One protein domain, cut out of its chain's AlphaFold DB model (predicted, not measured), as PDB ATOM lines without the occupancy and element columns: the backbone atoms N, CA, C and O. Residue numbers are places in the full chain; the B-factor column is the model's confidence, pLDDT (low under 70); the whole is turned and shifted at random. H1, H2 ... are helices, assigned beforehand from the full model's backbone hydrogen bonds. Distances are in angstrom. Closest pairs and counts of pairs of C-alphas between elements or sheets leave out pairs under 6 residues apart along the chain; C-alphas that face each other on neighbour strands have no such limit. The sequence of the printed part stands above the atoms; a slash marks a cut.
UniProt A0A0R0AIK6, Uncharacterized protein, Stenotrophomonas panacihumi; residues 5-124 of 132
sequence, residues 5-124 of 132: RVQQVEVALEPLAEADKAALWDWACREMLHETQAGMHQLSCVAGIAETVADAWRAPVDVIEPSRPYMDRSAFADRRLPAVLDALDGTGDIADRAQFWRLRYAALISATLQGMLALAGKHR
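Overview. This is residues 5 to 124 of the 132 residues of an uncharacterized protein of Stenotrophomonas panacihumi (UniProt A0A0R0AIK6). Two long helices, H2 and H6, lie side by side and run opposite ways, making a rod; along one side of this pair the short helices H1 and H5 form a broken third row, H1 near one end and H5 near the other. H4 packs on H2 between them, H3 sits at the end of H2 beside the first turns of H6, and a long link runs back from H3 alongside H2 to H4. The printed part has 120 residues with six named helices, H1 to H6 in order, and no named strand; the class is all helix. It is only just compact, close to loose, with a radius of gyration of the C-alphas of 15.8 A, and spans 51 by 24 by 22 A.

Arrangement. Begin with H6, residues 94 to 123, the longest helix. It touches H2, residues 18 to 46, at a shallow tilt of 7 degrees, opposite ways; look at the closest C-alphas, Cys 29 and Met 116, 6.5 A apart. H2 is the hub, touching the five other helices. H1, residues 5 to 13, forms a helical hairpin with H2, at a shallow tilt of 18 degrees, and their closest C-alphas, Leu 13 and Lys 21, are 5.6 A apart. H1 also touches H6, at residues 112 to 119 of H6 alone, with the C-alphas of Val 6 and Gly 115 closest at 6.2 A. H5, residues 81 to 89, forms a helical hairpin with H6, at a shallow tilt of 17 degrees; the C-alphas of Leu 88 and Arg 97 are closest, at 5.6 A. H5 touches residues 36 to 43 of H2 alone, the same way, with Leu 43 and Leu 85 closest at 6.4 A between C-alphas. The helix packing is mostly aligned, with five touching pairs at a shallow tilt. H4, residues 73 to 76, touches H2, closest at the C-alphas of Met 32 and Phe 76, 5.1 A apart, and only just touches H1, with 3 pairs of C-alphas within 8 A, Arg 5 and Phe 76 closest at 5.7 A. H3, residues 50 to 53, touches H6, closest at the C-alphas of Val 53 and Ala 98, 6.2 A apart; it only just touches H2, only at the corner, with 3 pairs of C-alphas within 8 A, Ser 44 and Ala 50 closest at 4.6 A. H1 and H5 are apart. Every backbone O i to N i+4 pair is within hydrogen-bond range in H1, H5 and H6, and 24 of 25 are in H2; H3 and H4 are too short for such a pair.

Along the chain. Find C-alpha 94 at (62.471, 63.934, 139.368); from there H6 runs 43.3 A to C-alpha 123 at (72.271, 34.486, 169.560). H2 runs 42.1 A from C-alpha 18 at (72.560, 26.335, 167.238). H1 is 12.4 A long and H5 12.6 A.

Size, cuts and confidence. The C-alphas farthest apart, Ala 17 and Gly 92, are 51.5 A apart. The printed part has no cut. The link from H3 to H4, residues 54 to 72, is long; the other links are tight. The mean pLDDT of the printed part is 92.6, and no printed residue is under 70.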
ATOM      1  N   ARG A   5      59.971  42.593 161.064       94.62
ATOM      2  CA  ARG A   5      60.487  41.354 160.477       94.62
ATOM      3  C   ARG A   5      61.624  40.779 161.322       94.62
ATOM      4  O   ARG A   5      61.632  39.583 161.584       94.62
ATOM      5  N   VAL A   6      62.511  41.630 161.849       94.50
ATOM      6  CA  VAL A   6      63.602  41.217 162.753       94.50
ATOM      7  C   VAL A   6      63.034  40.607 164.035       94.50
ATOM      8  O   VAL A   6      63.544  39.589 164.499       94.50
ATOM      9  N   GLN A   7      61.939  41.164 164.570       93.00
ATOM     10  CA  GLN A   7      61.263  40.596 165.742       93.00
ATOM     11  C   GLN A   7      60.750  39.178 165.481       93.00
ATOM     12  O   GLN A   7      60.854  38.302 166.337       93.00
ATOM     13  N   GLN A   8      60.161  38.955 164.306       94.19
ATOM     14  CA  GLN A   8      59.621  37.648 163.940       94.19
ATOM     15  C   GLN A   8      60.742  36.615 163.785       94.19
ATOM     16  O   GLN A   8      60.591  35.488 164.254       94.19
ATOM     17  N   VAL A   9      61.879  37.008 163.197       95.31
ATOM     18  CA  VAL A   9      63.064  36.141 163.117       95.31
ATOM     19  C   VAL A   9      63.584  35.814 164.511       95.31
ATOM     20  O   VAL A   9      63.889  34.662 164.791       95.31
ATOM     21  N   GLU A  10      63.650  36.797 165.407       94.75
ATOM     22  CA  GLU A  10      64.084  36.578 166.787       94.75
ATOM     23  C   GLU A  10      63.241  35.513 167.493       94.75
ATOM     24  O   GLU A  10      63.795  34.553 168.026       94.75
ATOM     25  N   VAL A  11      61.913  35.632 167.424       94.38
ATOM     26  CA  VAL A  11      60.986  34.641 167.994       94.38
ATOM     27  C   VAL A  11      61.200  33.259 167.368       94.38
ATOM     28  O   VAL A  11      61.218  32.253 168.075       94.38
ATOM     29  N   ALA A  12      61.407  33.194 166.051       93.94
ATOM     30  CA  ALA A  12      61.649  31.937 165.347       93.94
ATOM     31  C   ALA A  12      63.011  31.304 165.689       93.94
ATOM     32  O   ALA A  12      63.149  30.081 165.630       93.94
ATOM     33  N   LEU A  13      64.010  32.100 166.085       94.31
ATOM     34  CA  LEU A  13      65.313  31.595 166.515       94.31
ATOM     35  C   LEU A  13      65.255  30.948 167.900       94.31
ATOM     36  O   LEU A  13      65.983  29.987 168.126       94.31
ATOM     37  N   GLU A  14      64.439  31.437 168.838       92.44
ATOM     38  CA  GLU A  14      64.435  30.976 170.238       92.44
ATOM     39  C   GLU A  14      64.414  29.443 170.425       92.44
ATOM     40  O   GLU A  14      65.311  28.936 171.113       92.44
ATOM     41  N   PRO A  15      63.490  28.680 169.802       93.25
ATOM     42  CA  PRO A  15      63.373  27.239 170.030       93.25
ATOM     43  C   PRO A  15      64.420  26.397 169.285       93.25
ATOM     44  O   PRO A  15      64.485  25.186 169.493       93.25
ATOM     45  N   LEU A  16      65.215  26.994 168.392       91.81
ATOM     46  CA  LEU A  16      66.092  26.247 167.492       91.81
ATOM     47  C   LEU A  16      67.426  25.849 168.137       91.81
ATOM     48  O   LEU A  16      67.998  26.556 168.978       91.81
ATOM     49  N   ALA A  17      67.962  24.717 167.679       89.44
ATOM     50  CA  ALA A  17      69.340  24.330 167.944       89.44
ATOM     51  C   ALA A  17      70.318  25.290 167.239       89.44
ATOM     52  O   ALA A  17      69.972  25.939 166.256       89.44
ATOM     53  N   GLU A  18      71.557  25.373 167.725       84.25
ATOM     54  CA  GLU A  18      72.560  26.335 167.238       84.25
ATOM     55  C   GLU A  18      72.817  26.241 165.723       84.25
ATOM     56  O   GLU A  18      72.833  27.264 165.039       84.25
ATOM     57  N   ALA A  19      72.917  25.024 165.179       82.56
ATOM     58  CA  ALA A  19      73.103  24.806 163.743       82.56
ATOM     59  C   ALA A  19      71.923  25.330 162.899       82.56
ATOM     60  O   ALA A  19      72.129  25.920 161.841       82.56
ATOM     61  N   ASP A  20      70.691  25.167 163.387       90.44
ATOM     62  CA  ASP A  20      69.484  25.644 162.707       90.44
ATOM     63  C   ASP A  20      69.303  27.160 162.827       90.44
ATOM     64  O   ASP A  20      68.741  27.786 161.931       90.44
ATOM     65  N   LYS A  21      69.800  27.767 163.912       92.94
ATOM     66  CA  LYS A  21      69.753  29.221 164.111       92.94
ATOM     67  C   LYS A  21      70.562  29.964 163.057       92.94
ATOM     68  O   LYS A  21      70.085  30.957 162.520       92.94
ATOM     69  N   ALA A  22      71.767  29.484 162.753       90.56
ATOM     70  CA  ALA A  22      72.608  30.098 161.730       90.56
ATOM     71  C   ALA A  22      71.964  30.004 160.337       90.56
ATOM     72  O   ALA A  22      71.928  30.997 159.614       90.56
ATOM     73  N   ALA A  23      71.402  28.839 159.995       91.06
ATOM     74  CA  ALA A  23      70.712  28.627 158.725       91.06
ATOM     75  C   ALA A  23      69.454  29.500 158.588       91.06
ATOM     76  O   ALA A  23      69.277  30.156 157.562       91.06
ATOM     77  N   LEU A  24      68.615  29.569 159.632       93.44
ATOM     78  CA  LEU A  24      67.458  30.467 159.651       93.44
ATOM     79  C   LEU A  24      67.887  31.930 159.522       93.44
ATOM     80  O   LEU A  24      67.289  32.673 158.752       93.44
ATOM     81  N   TRP A  25      68.912  32.352 160.265       94.25
ATOM     82  CA  TRP A  25      69.376  33.735 160.243       94.25
ATOM     83  C   TRP A  25      69.861  34.164 158.853       94.25
ATOM     84  O   TRP A  25      69.459  35.231 158.387       94.25
ATOM     85  N   ASP A  26      70.684  33.345 158.187       92.62
ATOM     86  CA  ASP A  26      71.204  33.660 156.846       92.62
ATOM     87  C   ASP A  26      70.066  33.728 155.826       92.62
ATOM     88  O   ASP A  26      69.933  34.721 155.107       92.62
ATOM     89  N   TRP A  27      69.188  32.723 155.834       93.62
ATOM     90  CA  TRP A  27      68.030  32.684 154.947       93.62
ATOM     91  C   TRP A  27      67.103  33.887 155.158       93.62
ATOM     92  O   TRP A  27      66.796  34.595 154.203       93.62
ATOM     93  N   ALA A  28      66.725  34.190 156.404       95.19
ATOM     94  CA  ALA A  28      65.867  35.331 156.713       95.19
ATOM     95  C   ALA A  28      66.517  36.671 156.342       95.19
ATOM     96  O   ALA A  28      65.838  37.569 155.844       95.19
ATOM     97  N   CYS A  29      67.830  36.820 156.551       94.81
ATOM     98  CA  CYS A  29      68.546  38.024 156.140       94.81
ATOM     99  C   CYS A  29      68.463  38.216 154.620       94.81
ATOM    100  O   CYS A  29      68.130  39.311 154.159       94.81
ATOM    101  N   ARG A  30      68.708  37.148 153.849       94.56
ATOM    102  CA  ARG A  30      68.627  37.159 152.382       94.56
ATOM    103  C   ARG A  30      67.215  37.447 151.889       94.56
ATOM    104  O   ARG A  30      67.062  38.323 151.051       94.56
ATOM    105  N   GLU A  31      66.198  36.792 152.443       95.69
ATOM    106  CA  GLU A  31      64.788  37.041 152.104       95.69
ATOM    107  C   GLU A  31      64.401  38.505 152.360       95.69
ATOM    108  O   GLU A  31      63.869  39.185 151.486       95.69
ATOM    109  N   MET A  32      64.738  39.049 153.534       95.69
ATOM    110  CA  MET A  32      64.420  40.441 153.868       95.69
ATOM    111  C   MET A  32      65.117  41.446 152.947       95.69
ATOM    112  O   MET A  32      64.506  42.453 152.578       95.69
ATOM    113  N   LEU A  33      66.382  41.194 152.595       95.75
ATOM    114  CA  LEU A  33      67.128  42.026 151.652       95.75
ATOM    115  C   LEU A  33      66.550  41.917 150.243       95.75
ATOM    116  O   LEU A  33      66.318  42.951 149.620       95.75
ATOM    117  N   HIS A  34      66.266  40.699 149.778       95.69
ATOM    118  CA  HIS A  34      65.652  40.435 148.483       95.69
ATOM    119  C   HIS A  34      64.342  41.212 148.333       95.69
ATOM    120  O   HIS A  34      64.197  41.998 147.397       95.69
ATOM    121  N   GLU A  35      63.433  41.073 149.301       95.62
ATOM    122  CA  GLU A  35      62.139  41.759 149.322       95.62
ATOM    123  C   GLU A  35      62.297  43.286 149.296       95.62
ATOM    124  O   GLU A  35      61.671  43.977 148.488       95.62
ATOM    125  N   THR A  36      63.184  43.841 150.131       95.69
ATOM    126  CA  THR A  36      63.434  45.289 150.154       95.69
ATOM    127  C   THR A  36      64.052  45.774 148.832       95.69
ATOM    128  O   THR A  36      63.662  46.825 148.324       95.69
ATOM    129  N   GLN A  37      64.993  45.033 148.239       96.69
ATOM    130  CA  GLN A  37      65.654  45.400 146.979       96.69
ATOM    131  C   GLN A  37      64.711  45.316 145.776       96.69
ATOM    132  O   GLN A  37      64.707  46.228 144.943       96.69
ATOM    133  N   ALA A  38      63.907  44.254 145.696       96.44
ATOM    134  CA  ALA A  38      62.914  44.057 144.649       96.44
ATOM    135  C   ALA A  38      61.809  45.117 144.740       96.44
ATOM    136  O   ALA A  38      61.504  45.786 143.750       96.44
ATOM    137  N   GLY A  39      61.274  45.348 145.941       96.50
ATOM    138  CA  GLY A  39      60.250  46.360 146.173       96.50
ATOM    139  C   GLY A  39      60.741  47.772 145.859       96.50
ATOM    140  O   GLY A  39      60.079  48.515 145.140       96.50
ATOM    141  N   MET A  40      61.946  48.141 146.303       97.44
ATOM    142  CA  MET A  40      62.513  49.457 145.991       97.44
ATOM    143  C   MET A  40      62.771  49.646 144.491       97.44
ATOM    144  O   MET A  40      62.558  50.750 143.983       97.44
ATOM    145  N   HIS A  41      63.153  48.591 143.763       97.12
ATOM    146  CA  HIS A  41      63.232  48.650 142.302       97.12
ATOM    147  C   HIS A  41      61.866  48.935 141.674       97.12
ATOM    148  O   HIS A  41      61.740  49.869 140.882       97.12
ATOM    149  N   GLN A  42      60.828  48.196 142.071       96.12
ATOM    150  CA  GLN A  42      59.466  48.414 141.578       96.12
ATOM    151  C   GLN A  42      58.987  49.843 141.854       96.12
ATOM    152  O   GLN A  42      58.459  50.493 140.953       96.12
ATOM    153  N   LEU A  43      59.255  50.374 143.053       95.88
ATOM    154  CA  LEU A  43      58.950  51.768 143.388       95.88
ATOM    155  C   LEU A  43      59.673  52.758 142.473       95.88
ATOM    156  O   LEU A  43      59.072  53.740 142.049       95.88
ATOM    157  N   SER A  44      60.937  52.498 142.121       96.19
ATOM    158  CA  SER A  44      61.674  53.365 141.192       96.19
ATOM    159  C   SER A  44      61.041  53.396 139.795       96.19
ATOM    160  O   SER A  44      60.996  54.453 139.163       96.19
ATOM    161  N   CYS A  45      60.503  52.263 139.332       95.62
ATOM    162  CA  CYS A  45      59.804  52.158 138.054       95.62
ATOM    163  C   CYS A  45      58.467  52.906 138.089       95.62
ATOM    164  O   CYS A  45      58.194  53.699 137.192       95.62
ATOM    165  N   VAL A  46      57.667  52.704 139.141       94.06
ATOM    166  CA  VAL A  46      56.370  53.382 139.319       94.06
ATOM    167  C   VAL A  46      56.544  54.897 139.429       94.06
ATOM    168  O   VAL A  46      55.820  55.647 138.782       94.06
ATOM    169  N   ALA A  47      57.552  55.354 140.173       92.25
ATOM    170  CA  ALA A  47      57.856  56.774 140.318       92.25
ATOM    171  C   ALA A  47      58.522  57.396 139.070       92.25
ATOM    172  O   ALA A  47      58.771  58.603 139.059       92.25
ATOM    173  N   GLY A  48      58.822  56.611 138.025       94.25
ATOM    174  CA  GLY A  48      59.437  57.097 136.785       94.25
ATOM    175  C   GLY A  48      60.885  57.566 136.948       94.25
ATOM    176  O   GLY A  48      61.331  58.445 136.216       94.25
ATOM    177  N   ILE A  49      61.616  57.011 137.920       95.94
ATOM    178  CA  ILE A  49      62.994  57.403 138.270       95.94
ATOM    179  C   ILE A  49      64.008  56.262 138.124       95.94
ATOM    180  O   ILE A  49      65.160  56.431 138.516       95.94
ATOM    181  N   ALA A  50      63.600  55.103 137.596       96.06
ATOM    182  CA  ALA A  50      64.427  53.895 137.527       96.06
ATOM    183  C   ALA A  50      65.788  54.132 136.853       96.06
ATOM    184  O   ALA A  50      66.816  53.754 137.408       96.06
ATOM    185  N   GLU A  51      65.813  54.817 135.705       96.38
ATOM    186  CA  GLU A  51      67.063  55.168 135.015       96.38
ATOM    187  C   GLU A  51      67.935  56.103 135.862       96.38
ATOM    188  O   GLU A  51      69.145  55.912 135.968       96.38
ATOM    189  N   THR A  52      67.310  57.073 136.532       96.44
ATOM    190  CA  THR A  52      67.994  58.067 137.367       96.44
ATOM    191  C   THR A  52      68.682  57.446 138.574       96.44
ATOM    192  O   THR A  52      69.650  58.027 139.052       96.44
ATOM    193  N   VAL A  53      68.195  56.315 139.099       96.62
ATOM    194  CA  VAL A  53      68.732  55.658 140.310       96.62
ATOM    195  C   VAL A  53      69.425  54.322 140.032       96.62
ATOM    196  O   VAL A  53      69.802  53.627 140.978       96.62
ATOM    197  N   ALA A  54      69.603  53.953 138.762       93.94
ATOM    198  CA  ALA A  54      70.154  52.658 138.362       93.94
ATOM    199  C   ALA A  54      71.556  52.388 138.938       93.94
ATOM    200  O   ALA A  54      71.896  51.246 139.225       93.94
ATOM    201  N   ASP A  55      72.351  53.439 139.146       93.81
ATOM    202  CA  ASP A  55      73.693  53.376 139.732       93.81
ATOM    203  C   ASP A  55      73.688  53.075 141.240       93.81
ATOM    204  O   ASP A  55      74.622  52.473 141.774       93.81
ATOM    205  N   ALA A  56      72.631  53.502 141.928       92.38
ATOM    206  CA  ALA A  56      72.465  53.334 143.364       92.38
ATOM    207  C   ALA A  56      71.776  52.012 143.721       92.38
ATOM    208  O   ALA A  56      71.991  51.483 144.814       92.38
ATOM    209  N   TRP A  57      70.938  51.487 142.828       93.31
ATOM    210  CA  TRP A  57      70.238  50.232 143.052       93.31
ATOM    211  C   TRP A  57      71.175  49.024 142.930       93.31
ATOM    212  O   TRP A  57      72.016  48.932 142.038       93.31
ATOM    213  N   ARG A  58      71.002  48.057 143.833       91.81
ATOM    214  CA  ARG A  58      71.619  46.734 143.740       91.81
ATOM    215  C   ARG A  58      70.540  45.707 143.442       91.81
ATOM    216  O   ARG A  58      69.496  45.721 144.097       91.81
ATOM    217  N   ALA A  59      70.833  44.813 142.498       91.06
ATOM    218  CA  ALA A  59      69.972  43.681 142.189       91.06
ATOM    219  C   ALA A  59      69.643  42.877 143.466       91.06
ATOM    220  O   ALA A  59      70.486  42.825 144.371       91.06
ATOM    221  N   PRO A  60      68.439  42.278 143.552       93.44
ATOM    222  CA  PRO A  60      68.054  41.471 144.697       93.44
ATOM    223  C   PRO A  60      69.061  40.351 144.936       93.44
ATOM    224  O   PRO A  60      69.512  39.712 143.985       93.44
ATOM    225  N   VAL A  61      69.413  40.122 146.199       92.38
ATOM    226  CA  VAL A  61      70.263  38.990 146.570       92.38
ATOM    227  C   VAL A  61      69.565  37.669 146.260       92.38
ATOM    228  O   VAL A  61      68.342  37.550 146.384       92.38
ATOM    229  N   ASP A  62      70.351  36.662 145.891       91.75
ATOM    230  CA  ASP A  62      69.836  35.311 145.717       91.75
ATOM    231  C   ASP A  62      69.441  34.715 147.071       91.75
ATOM    232  O   ASP A  62      70.218  34.711 148.040       91.75
ATOM    233  N   VAL A  63      68.221  34.185 147.114       89.44
ATOM    234  CA  VAL A  63      67.695  33.432 148.247       89.44
ATOM    235  C   VAL A  63      67.962  31.953 148.003       89.44
ATOM    236  O   VAL A  63      67.518  31.377 147.009       89.44
ATOM    237  N   ILE A  64      68.697  31.335 148.925       86.88
ATOM    238  CA  ILE A  64      68.959  29.897 148.910       86.88
ATOM    239  C   ILE A  64      67.894  29.230 149.768       86.88
ATOM    240  O   ILE A  64      67.808  29.504 150.965       86.88
ATOM    241  N   GLU A  65      67.102  28.346 149.167       87.19
ATOM    242  CA  GLU A  65      66.046  27.666 149.906       87.19
ATOM    243  C   GLU A  65      66.598  26.716 150.970       87.19
ATOM    244  O   GLU A  65      67.445  25.865 150.666       87.19
ATOM    245  N   PRO A  66      66.104  26.808 152.216       85.06
ATOM    246  CA  PRO A  66      66.468  25.868 153.252       85.06
ATOM    247  C   PRO A  66      65.834  24.501 152.986       85.06
ATOM    248  O   PRO A  66      64.787  24.366 152.354       85.06
ATOM    249  N   SER A  67      66.428  23.453 153.560       82.62
ATOM    250  CA  SER A  67      65.902  22.083 153.461       82.62
ATOM    251  C   SER A  67      64.513  21.908 154.090       82.62
ATOM    252  O   SER A  67      63.847  20.901 153.857       82.62
ATOM    253  N   ARG A  68      64.092  22.860 154.927       81.12
ATOM    254  CA  ARG A  68      62.745  22.971 155.487       81.12
ATOM    255  C   ARG A  68      62.380  24.449 155.646       81.12
ATOM    256  O   ARG A  68      63.256  25.225 156.025       81.12
ATOM    257  N   PRO A  69      61.116  24.837 155.427       77.25
ATOM    258  CA  PRO A  69      60.687  26.211 155.648       77.25
ATOM    259  C   PRO A  69      60.719  26.521 157.148       77.25
ATOM    260  O   PRO A  69      60.049  25.859 157.941       77.25
ATOM    261  N   TYR A  70      61.515  27.513 157.541       83.62
ATOM    262  CA  TYR A  70      61.583  27.968 158.931       83.62
ATOM    263  C   TYR A  70      60.433  28.921 159.283       83.62
ATOM    264  O   TYR A  70      59.978  28.944 160.424       83.62
ATOM    265  N   MET A  71      59.980  29.718 158.311       91.75
ATOM    266  CA  MET A  71      58.941  30.740 158.453       91.75
ATOM    267  C   MET A  71      58.155  30.877 157.140       91.75
ATOM    268  O   MET A  71      58.610  30.432 156.089       91.75
ATOM    269  N   ASP A  72      56.983  31.507 157.191       91.19
ATOM    270  CA  ASP A  72      56.259  31.917 155.985       91.19
ATOM    271  C   ASP A  72      56.945  33.139 155.352       91.19
ATOM    272  O   ASP A  72      57.297  34.082 156.063       91.19
ATOM    273  N   ARG A  73      57.117  33.157 154.024       89.12
ATOM    274  CA  ARG A  73      57.797  34.265 153.330       89.12
ATOM    275  C   ARG A  73      57.100  35.614 153.494       89.12
ATOM    276  O   ARG A  73      57.758  36.651 153.479       89.12
ATOM    277  N   SER A  74      55.786  35.626 153.720       90.12
ATOM    278  CA  SER A  74      55.043  36.858 154.012       90.12
ATOM    279  C   SER A  74      55.524  37.565 155.287       90.12
ATOM    280  O   SER A  74      55.300  38.770 155.438       90.12
ATOM    281  N   ALA A  75      56.237  36.860 156.176       91.25
ATOM    282  CA  ALA A  75      56.900  37.445 157.337       91.25
ATOM    283  C   ALA A  75      58.028  38.422 156.954       91.25
ATOM    284  O   ALA A  75      58.355  39.302 157.752       91.25
ATOM    285  N   PHE A  76      58.595  38.305 155.745       93.94
ATOM    286  CA  PHE A  76      59.727  39.112 155.267       93.94
ATOM    287  C   PHE A  76      59.332  40.308 154.394       93.94
ATOM    288  O   PHE A  76      60.189  41.143 154.082       93.94
ATOM    289  N   ALA A  77      58.045  40.448 154.065       92.50
ATOM    290  CA  ALA A  77      57.533  41.569 153.287       92.50
ATOM    291  C   ALA A  77      57.844  42.912 153.973       92.50
ATOM    292  O   ALA A  77      57.468  43.144 155.129       92.50
ATOM    293  N   ASP A  78      58.514  43.826 153.266       93.25
ATOM    294  CA  ASP A  78      58.871  45.135 153.816       93.25
ATOM    295  C   ASP A  78      57.655  46.076 153.847       93.25
ATOM    296  O   ASP A  78      57.370  46.830 152.914       93.25
ATOM    297  N   ARG A  79      56.935  46.063 154.972       92.31
ATOM    298  CA  ARG A  79      55.728  46.882 155.191       92.31
ATOM    299  C   ARG A  79      55.987  48.392 155.208       92.31
ATOM    300  O   ARG A  79      55.040  49.166 155.314       92.31
ATOM    301  N   ARG A  80      57.245  48.831 155.112       92.94
ATOM    302  CA  ARG A  80      57.614  50.252 155.047       92.94
ATOM    303  C   ARG A  80      57.558  50.795 153.615       92.94
ATOM    304  O   ARG A  80      57.553  52.013 153.454       92.94
ATOM    305  N   LEU A  81      57.508  49.927 152.598       93.62
ATOM    306  CA  LEU A  81      57.506  50.316 151.182       93.62
ATOM    307  C   LEU A  81      56.299  51.172 150.761       93.62
ATOM    308  O   LEU A  81      56.535  52.165 150.075       93.62
ATOM    309  N   PRO A  82      55.049  50.899 151.191       93.12
ATOM    310  CA  PRO A  82      53.916  51.765 150.848       93.12
ATOM    311  C   PRO A  82      54.129  53.220 151.282       93.12
ATOM    312  O   PRO A  82      53.952  54.135 150.492       93.12
ATOM    313  N   ALA A  83      54.656  53.440 152.491       92.12
ATOM    314  CA  ALA A  83      54.959  54.786 152.977       92.12
ATOM    315  C   ALA A  83      56.104  55.474 152.205       92.12
ATOM    316  O   ALA A  83      56.211  56.700 152.218       92.12
ATOM    317  N   VAL A  84      56.998  54.709 151.566       93.81
ATOM    318  CA  VAL A  84      58.012  55.270 150.657       93.81
ATOM    319  C   VAL A  84      57.362  55.705 149.349       93.81
ATOM    320  O   VAL A  84      57.690  56.786 148.869       93.81
ATOM    321  N   LEU A  85      56.444  54.901 148.804       91.50
ATOM    322  CA  LEU A  85      55.696  55.246 147.596       91.50
ATOM    323  C   LEU A  85      54.883  56.528 147.793       91.50
ATOM    324  O   LEU A  85      55.066  57.473 147.033       91.50
ATOM    325  N   ASP A  86      54.090  56.598 148.865       91.25
ATOM    326  CA  ASP A  86      53.262  57.772 149.174       91.25
ATOM    327  C   ASP A  86      54.102  59.061 149.258       91.25
ATOM    328  O   ASP A  86      53.693  60.132 148.810       91.25
ATOM    329  N   ALA A  87      55.311  58.966 149.819       89.88
ATOM    330  CA  ALA A  87      56.224  60.099 149.927       89.88
ATOM    331  C   ALA A  87      56.885  60.474 148.586       89.88
ATOM    332  O   ALA A  87      57.113  61.659 148.334       89.88
ATOM    333  N   LEU A  88      57.173  59.492 147.724       91.50
ATOM    334  CA  LEU A  88      57.679  59.735 146.369       91.50
ATOM    335  C   LEU A  88      56.640  60.465 145.514       91.50
ATOM    336  O   LEU A  88      56.993  61.425 144.830       91.50
ATOM    337  N   ASP A  89      55.369  60.077 145.604       85.19
ATOM    338  CA  ASP A  89      54.275  60.719 144.863       85.19
ATOM    339  C   ASP A  89      54.043  62.174 145.306       85.19
ATOM    340  O   ASP A  89      53.615  63.017 144.517       85.19
ATOM    341  N   GLY A  90      54.387  62.500 146.556       80.12
ATOM    342  CA  GLY A  90      54.332  63.861 147.090       80.12
ATOM    343  C   GLY A  90      55.471  64.790 146.644       80.12
ATOM    344  O   GLY A  90      55.426  65.979 146.965       80.12
ATOM    345  N   THR A  91      56.494  64.297 145.932       76.25
ATOM    346  CA  THR A  91      57.651  65.112 145.508       76.25
ATOM    347  C   THR A  91      57.528  65.539 144.038       76.25
ATOM    348  O   THR A  91      57.373  64.707 143.148       76.25
ATOM    349  N   GLY A  92      57.601  66.849 143.765       76.88
ATOM    350  CA  GLY A  92      57.294  67.412 142.441       76.88
ATOM    351  C   GLY A  92      58.379  67.231 141.369       76.88
ATOM    352  O   GLY A  92      58.047  67.060 140.197       76.88
ATOM    353  N   ASP A  93      59.661  67.238 141.745       91.19
ATOM    354  CA  ASP A  93      60.785  67.101 140.807       91.19
ATOM    355  C   ASP A  93      61.327  65.657 140.757       91.19
ATOM    356  O   ASP A  93      61.328  64.926 141.749       91.19
ATOM    357  N   ILE A  94      61.798  65.225 139.583       92.12
ATOM    358  CA  ILE A  94      62.471  63.934 139.368       92.12
ATOM    359  C   ILE A  94      63.748  63.847 140.207       92.12
ATOM    360  O   ILE A  94      64.024  62.792 140.782       92.12
ATOM    361  N   ALA A  95      64.521  64.935 140.294       93.06
ATOM    362  CA  ALA A  95      65.764  64.955 141.063       93.06
ATOM    363  C   ALA A  95      65.500  64.739 142.561       93.06
ATOM    364  O   ALA A  95      66.136  63.880 143.180       93.06
ATOM    365  N   ASP A  96      64.501  65.435 143.109       93.62
ATOM    366  CA  ASP A  96      64.091  65.297 144.507       93.62
ATOM    367  C   ASP A  96      63.558  63.889 144.803       93.62
ATOM    368  O   ASP A  96      63.975  63.265 145.783       93.62
ATOM    369  N   ARG A  97      62.709  63.335 143.922       95.06
ATOM    370  CA  ARG A  97      62.231  61.943 144.037       95.06
ATOM    371  C   ARG A  97      63.384  60.949 144.033       95.06
ATOM    372  O   ARG A  97      63.429  60.054 144.874       95.06
ATOM    373  N   ALA A  98      64.344  61.112 143.126       95.88
ATOM    374  CA  ALA A  98      65.508  60.239 143.036       95.88
ATOM    375  C   ALA A  98      66.408  60.346 144.277       95.88
ATOM    376  O   ALA A  98      66.893  59.330 144.780       95.88
ATOM    377  N   GLN A  99      66.630  61.553 144.800       95.31
ATOM    378  CA  GLN A  99      67.386  61.751 146.036       95.31
ATOM    379  C   GLN A  99      66.670  61.117 147.231       95.31
ATOM    380  O   GLN A  99      67.293  60.386 148.005       95.31
ATOM    381  N   PHE A 100      65.363  61.343 147.360       95.75
ATOM    382  CA  PHE A 100      64.553  60.737 148.406       95.75
ATOM    383  C   PHE A 100      64.597  59.208 148.324       95.75
ATOM    384  O   PHE A 100      64.894  58.550 149.323       95.75
ATOM    385  N   TRP A 101      64.398  58.643 147.131       96.94
ATOM    386  CA  TRP A 101      64.487  57.204 146.894       96.94
ATOM    387  C   TRP A 101      65.834  56.641 147.360       96.94
ATOM    388  O   TRP A 101      65.850  55.676 148.120       96.94
ATOM    389  N   ARG A 102      66.960  57.274 146.991       97.31
ATOM    390  CA  ARG A 102      68.311  56.826 147.386       97.31
ATOM    391  C   ARG A 102      68.492  56.810 148.900       97.31
ATOM    392  O   ARG A 102      68.995  55.832 149.452       97.31
ATOM    393  N   LEU A 103      68.063  57.877 149.572       96.38
ATOM    394  CA  LEU A 103      68.150  57.987 151.029       96.38
ATOM    395  C   LEU A 103      67.303  56.913 151.716       96.38
ATOM    396  O   LEU A 103      67.768  56.261 152.651       96.38
ATOM    397  N   ARG A 104      66.076  56.690 151.234       96.25
ATOM    398  CA  ARG A 104      65.194  55.649 151.771       96.25
ATOM    399  C   ARG A 104      65.737  54.254 151.500       96.25
ATOM    400  O   ARG A 104      65.723  53.439 152.414       96.25
ATOM    401  N   TYR A 105      66.260  53.994 150.306       97.00
ATOM    402  CA  TYR A 105      66.863  52.712 149.950       97.00
ATOM    403  C   TYR A 105      68.023  52.375 150.888       97.00
ATOM    404  O   TYR A 105      68.000  51.341 151.554       97.00
ATOM    405  N   ALA A 106      68.980  53.296 151.035       95.75
ATOM    406  CA  ALA A 106      70.117  53.118 151.932       95.75
ATOM    407  C   ALA A 106      69.683  52.919 153.394       95.75
ATOM    408  O   ALA A 106      70.228  52.060 154.089       95.75
ATOM    409  N   ALA A 107      68.682  53.675 153.859       95.44
ATOM    410  CA  ALA A 107      68.163  53.560 155.218       95.44
ATOM    411  C   ALA A 107      67.472  52.211 155.478       95.44
ATOM    412  O   ALA A 107      67.702  51.611 156.527       95.44
ATOM    413  N   LEU A 108      66.655  51.717 154.542       95.31
ATOM    414  CA  LEU A 108      65.958  50.435 154.682       95.31
ATOM    415  C   LEU A 108      66.945  49.264 154.706       95.31
ATOM    416  O   LEU A 108      66.864  48.432 155.611       95.31
ATOM    417  N   ILE A 109      67.912  49.247 153.781       94.81
ATOM    418  CA  ILE A 109      68.968  48.225 153.743       94.81
ATOM    419  C   ILE A 109      69.790  48.260 155.033       94.81
ATOM    420  O   ILE A 109      69.975  47.228 155.675       94.81
ATOM    421  N   SER A 110      70.225  49.447 155.466       93.81
ATOM    422  CA  SER A 110      71.011  49.592 156.698       93.81
ATOM    423  C   SER A 110      70.240  49.127 157.929       93.81
ATOM    424  O   SER A 110      70.798  48.411 158.755       93.81
ATOM    425  N   ALA A 111      68.955  49.478 158.045       93.69
ATOM    426  CA  ALA A 111      68.118  49.060 159.166       93.69
ATOM    427  C   ALA A 111      67.957  47.533 159.223       93.69
ATOM    428  O   ALA A 111      68.068  46.942 160.297       93.69
ATOM    429  N   THR A 112      67.744  46.892 158.070       93.94
ATOM    430  CA  THR A 112      67.674  45.431 157.963       93.94
ATOM    431  C   THR A 112      68.995  44.782 158.372       93.94
ATOM    432  O   THR A 112      69.004  43.925 159.252       93.94
ATOM    433  N   LEU A 113      70.122  45.233 157.819       94.00
ATOM    434  CA  LEU A 113      71.442  44.686 158.147       94.00
ATOM    435  C   LEU A 113      71.804  44.873 159.623       94.00
ATOM    436  O   LEU A 113      72.247  43.932 160.273       94.00
ATOM    437  N   GLN A 114      71.581  46.065 160.176       94.44
ATOM    438  CA  GLN A 114      71.858  46.354 161.584       94.44
ATOM    439  C   GLN A 114      71.004  45.496 162.520       94.44
ATOM    440  O   GLN A 114      71.530  44.952 163.490       94.44
ATOM    441  N   GLY A 115      69.709  45.341 162.222       94.56
ATOM    442  CA  GLY A 115      68.813  44.495 163.007       94.56
ATOM    443  C   GLY A 115      69.240  43.028 162.989       94.56
ATOM    444  O   GLY A 115      69.350  42.403 164.043       94.56
ATOM    445  N   MET A 116      69.576  42.499 161.810       95.12
ATOM    446  CA  MET A 116      70.047  41.121 161.683       95.12
ATOM    447  C   MET A 116      71.406  40.918 162.363       95.12
ATOM    448  O   MET A 116      71.577  39.940 163.085       95.12
ATOM    449  N   LEU A 117      72.359  41.846 162.233       94.31
ATOM    450  CA  LEU A 117      73.651  41.759 162.927       94.31
ATOM    451  C   LEU A 117      73.499  41.805 164.454       94.31
ATOM    452  O   LEU A 117      74.146  41.031 165.162       94.31
ATOM    453  N   ALA A 118      72.617  42.664 164.973       94.00
ATOM    454  CA  ALA A 118      72.302  42.693 166.401       94.00
ATOM    455  C   ALA A 118      71.710  41.352 166.867       94.00
ATOM    456  O   ALA A 118      72.094  40.835 167.920       94.00
ATOM    457  N   LEU A 119      70.839  40.754 166.051       94.50
ATOM    458  CA  LEU A 119      70.244  39.452 166.327       94.50
ATOM    459  C   LEU A 119      71.284  38.321 166.315       94.50
ATOM    460  O   LEU A 119      71.298  37.488 167.223       94.50
ATOM    461  N   ALA A 120      72.212  38.328 165.354       94.00
ATOM    462  CA  ALA A 120      73.337  37.393 165.329       94.00
ATOM    463  C   ALA A 120      74.174  37.497 166.611       94.00
ATOM    464  O   ALA A 120      74.478  36.479 167.230       94.00
ATOM    465  N   GLY A 121      74.474  38.722 167.056       93.12
ATOM    466  CA  GLY A 121      75.178  38.974 168.314       93.12
ATOM    467  C   GLY A 121      74.429  38.432 169.536       93.12
ATOM    468  O   GLY A 121      75.026  37.738 170.362       93.12
ATOM    469  N   LYS A 122      73.112  38.671 169.627       93.81
ATOM    470  CA  LYS A 122      72.259  38.154 170.713       93.81
ATOM    471  C   LYS A 122      72.294  36.623 170.792       93.81
ATOM    472  O   LYS A 122      72.377  36.069 171.887       93.81
ATOM    473  N   HIS A 123      72.266  35.948 169.645       92.75
ATOM    474  CA  HIS A 123      72.271  34.486 169.560       92.75
ATOM    475  C   HIS A 123      73.674  33.867 169.431       92.75
ATOM    476  O   HIS A 123      73.774  32.647 169.322       92.75
ATOM    477  N   ARG A 124      74.744  34.677 169.491       90.75
ATOM    478  CA  ARG A 124      76.153  34.258 169.338       90.75
ATOM    479  C   ARG A 124      76.430  33.496 168.034       90.75
ATOM    480  O   ARG A 124      77.241  32.576 168.011       90.75
TER     481      ARG A 124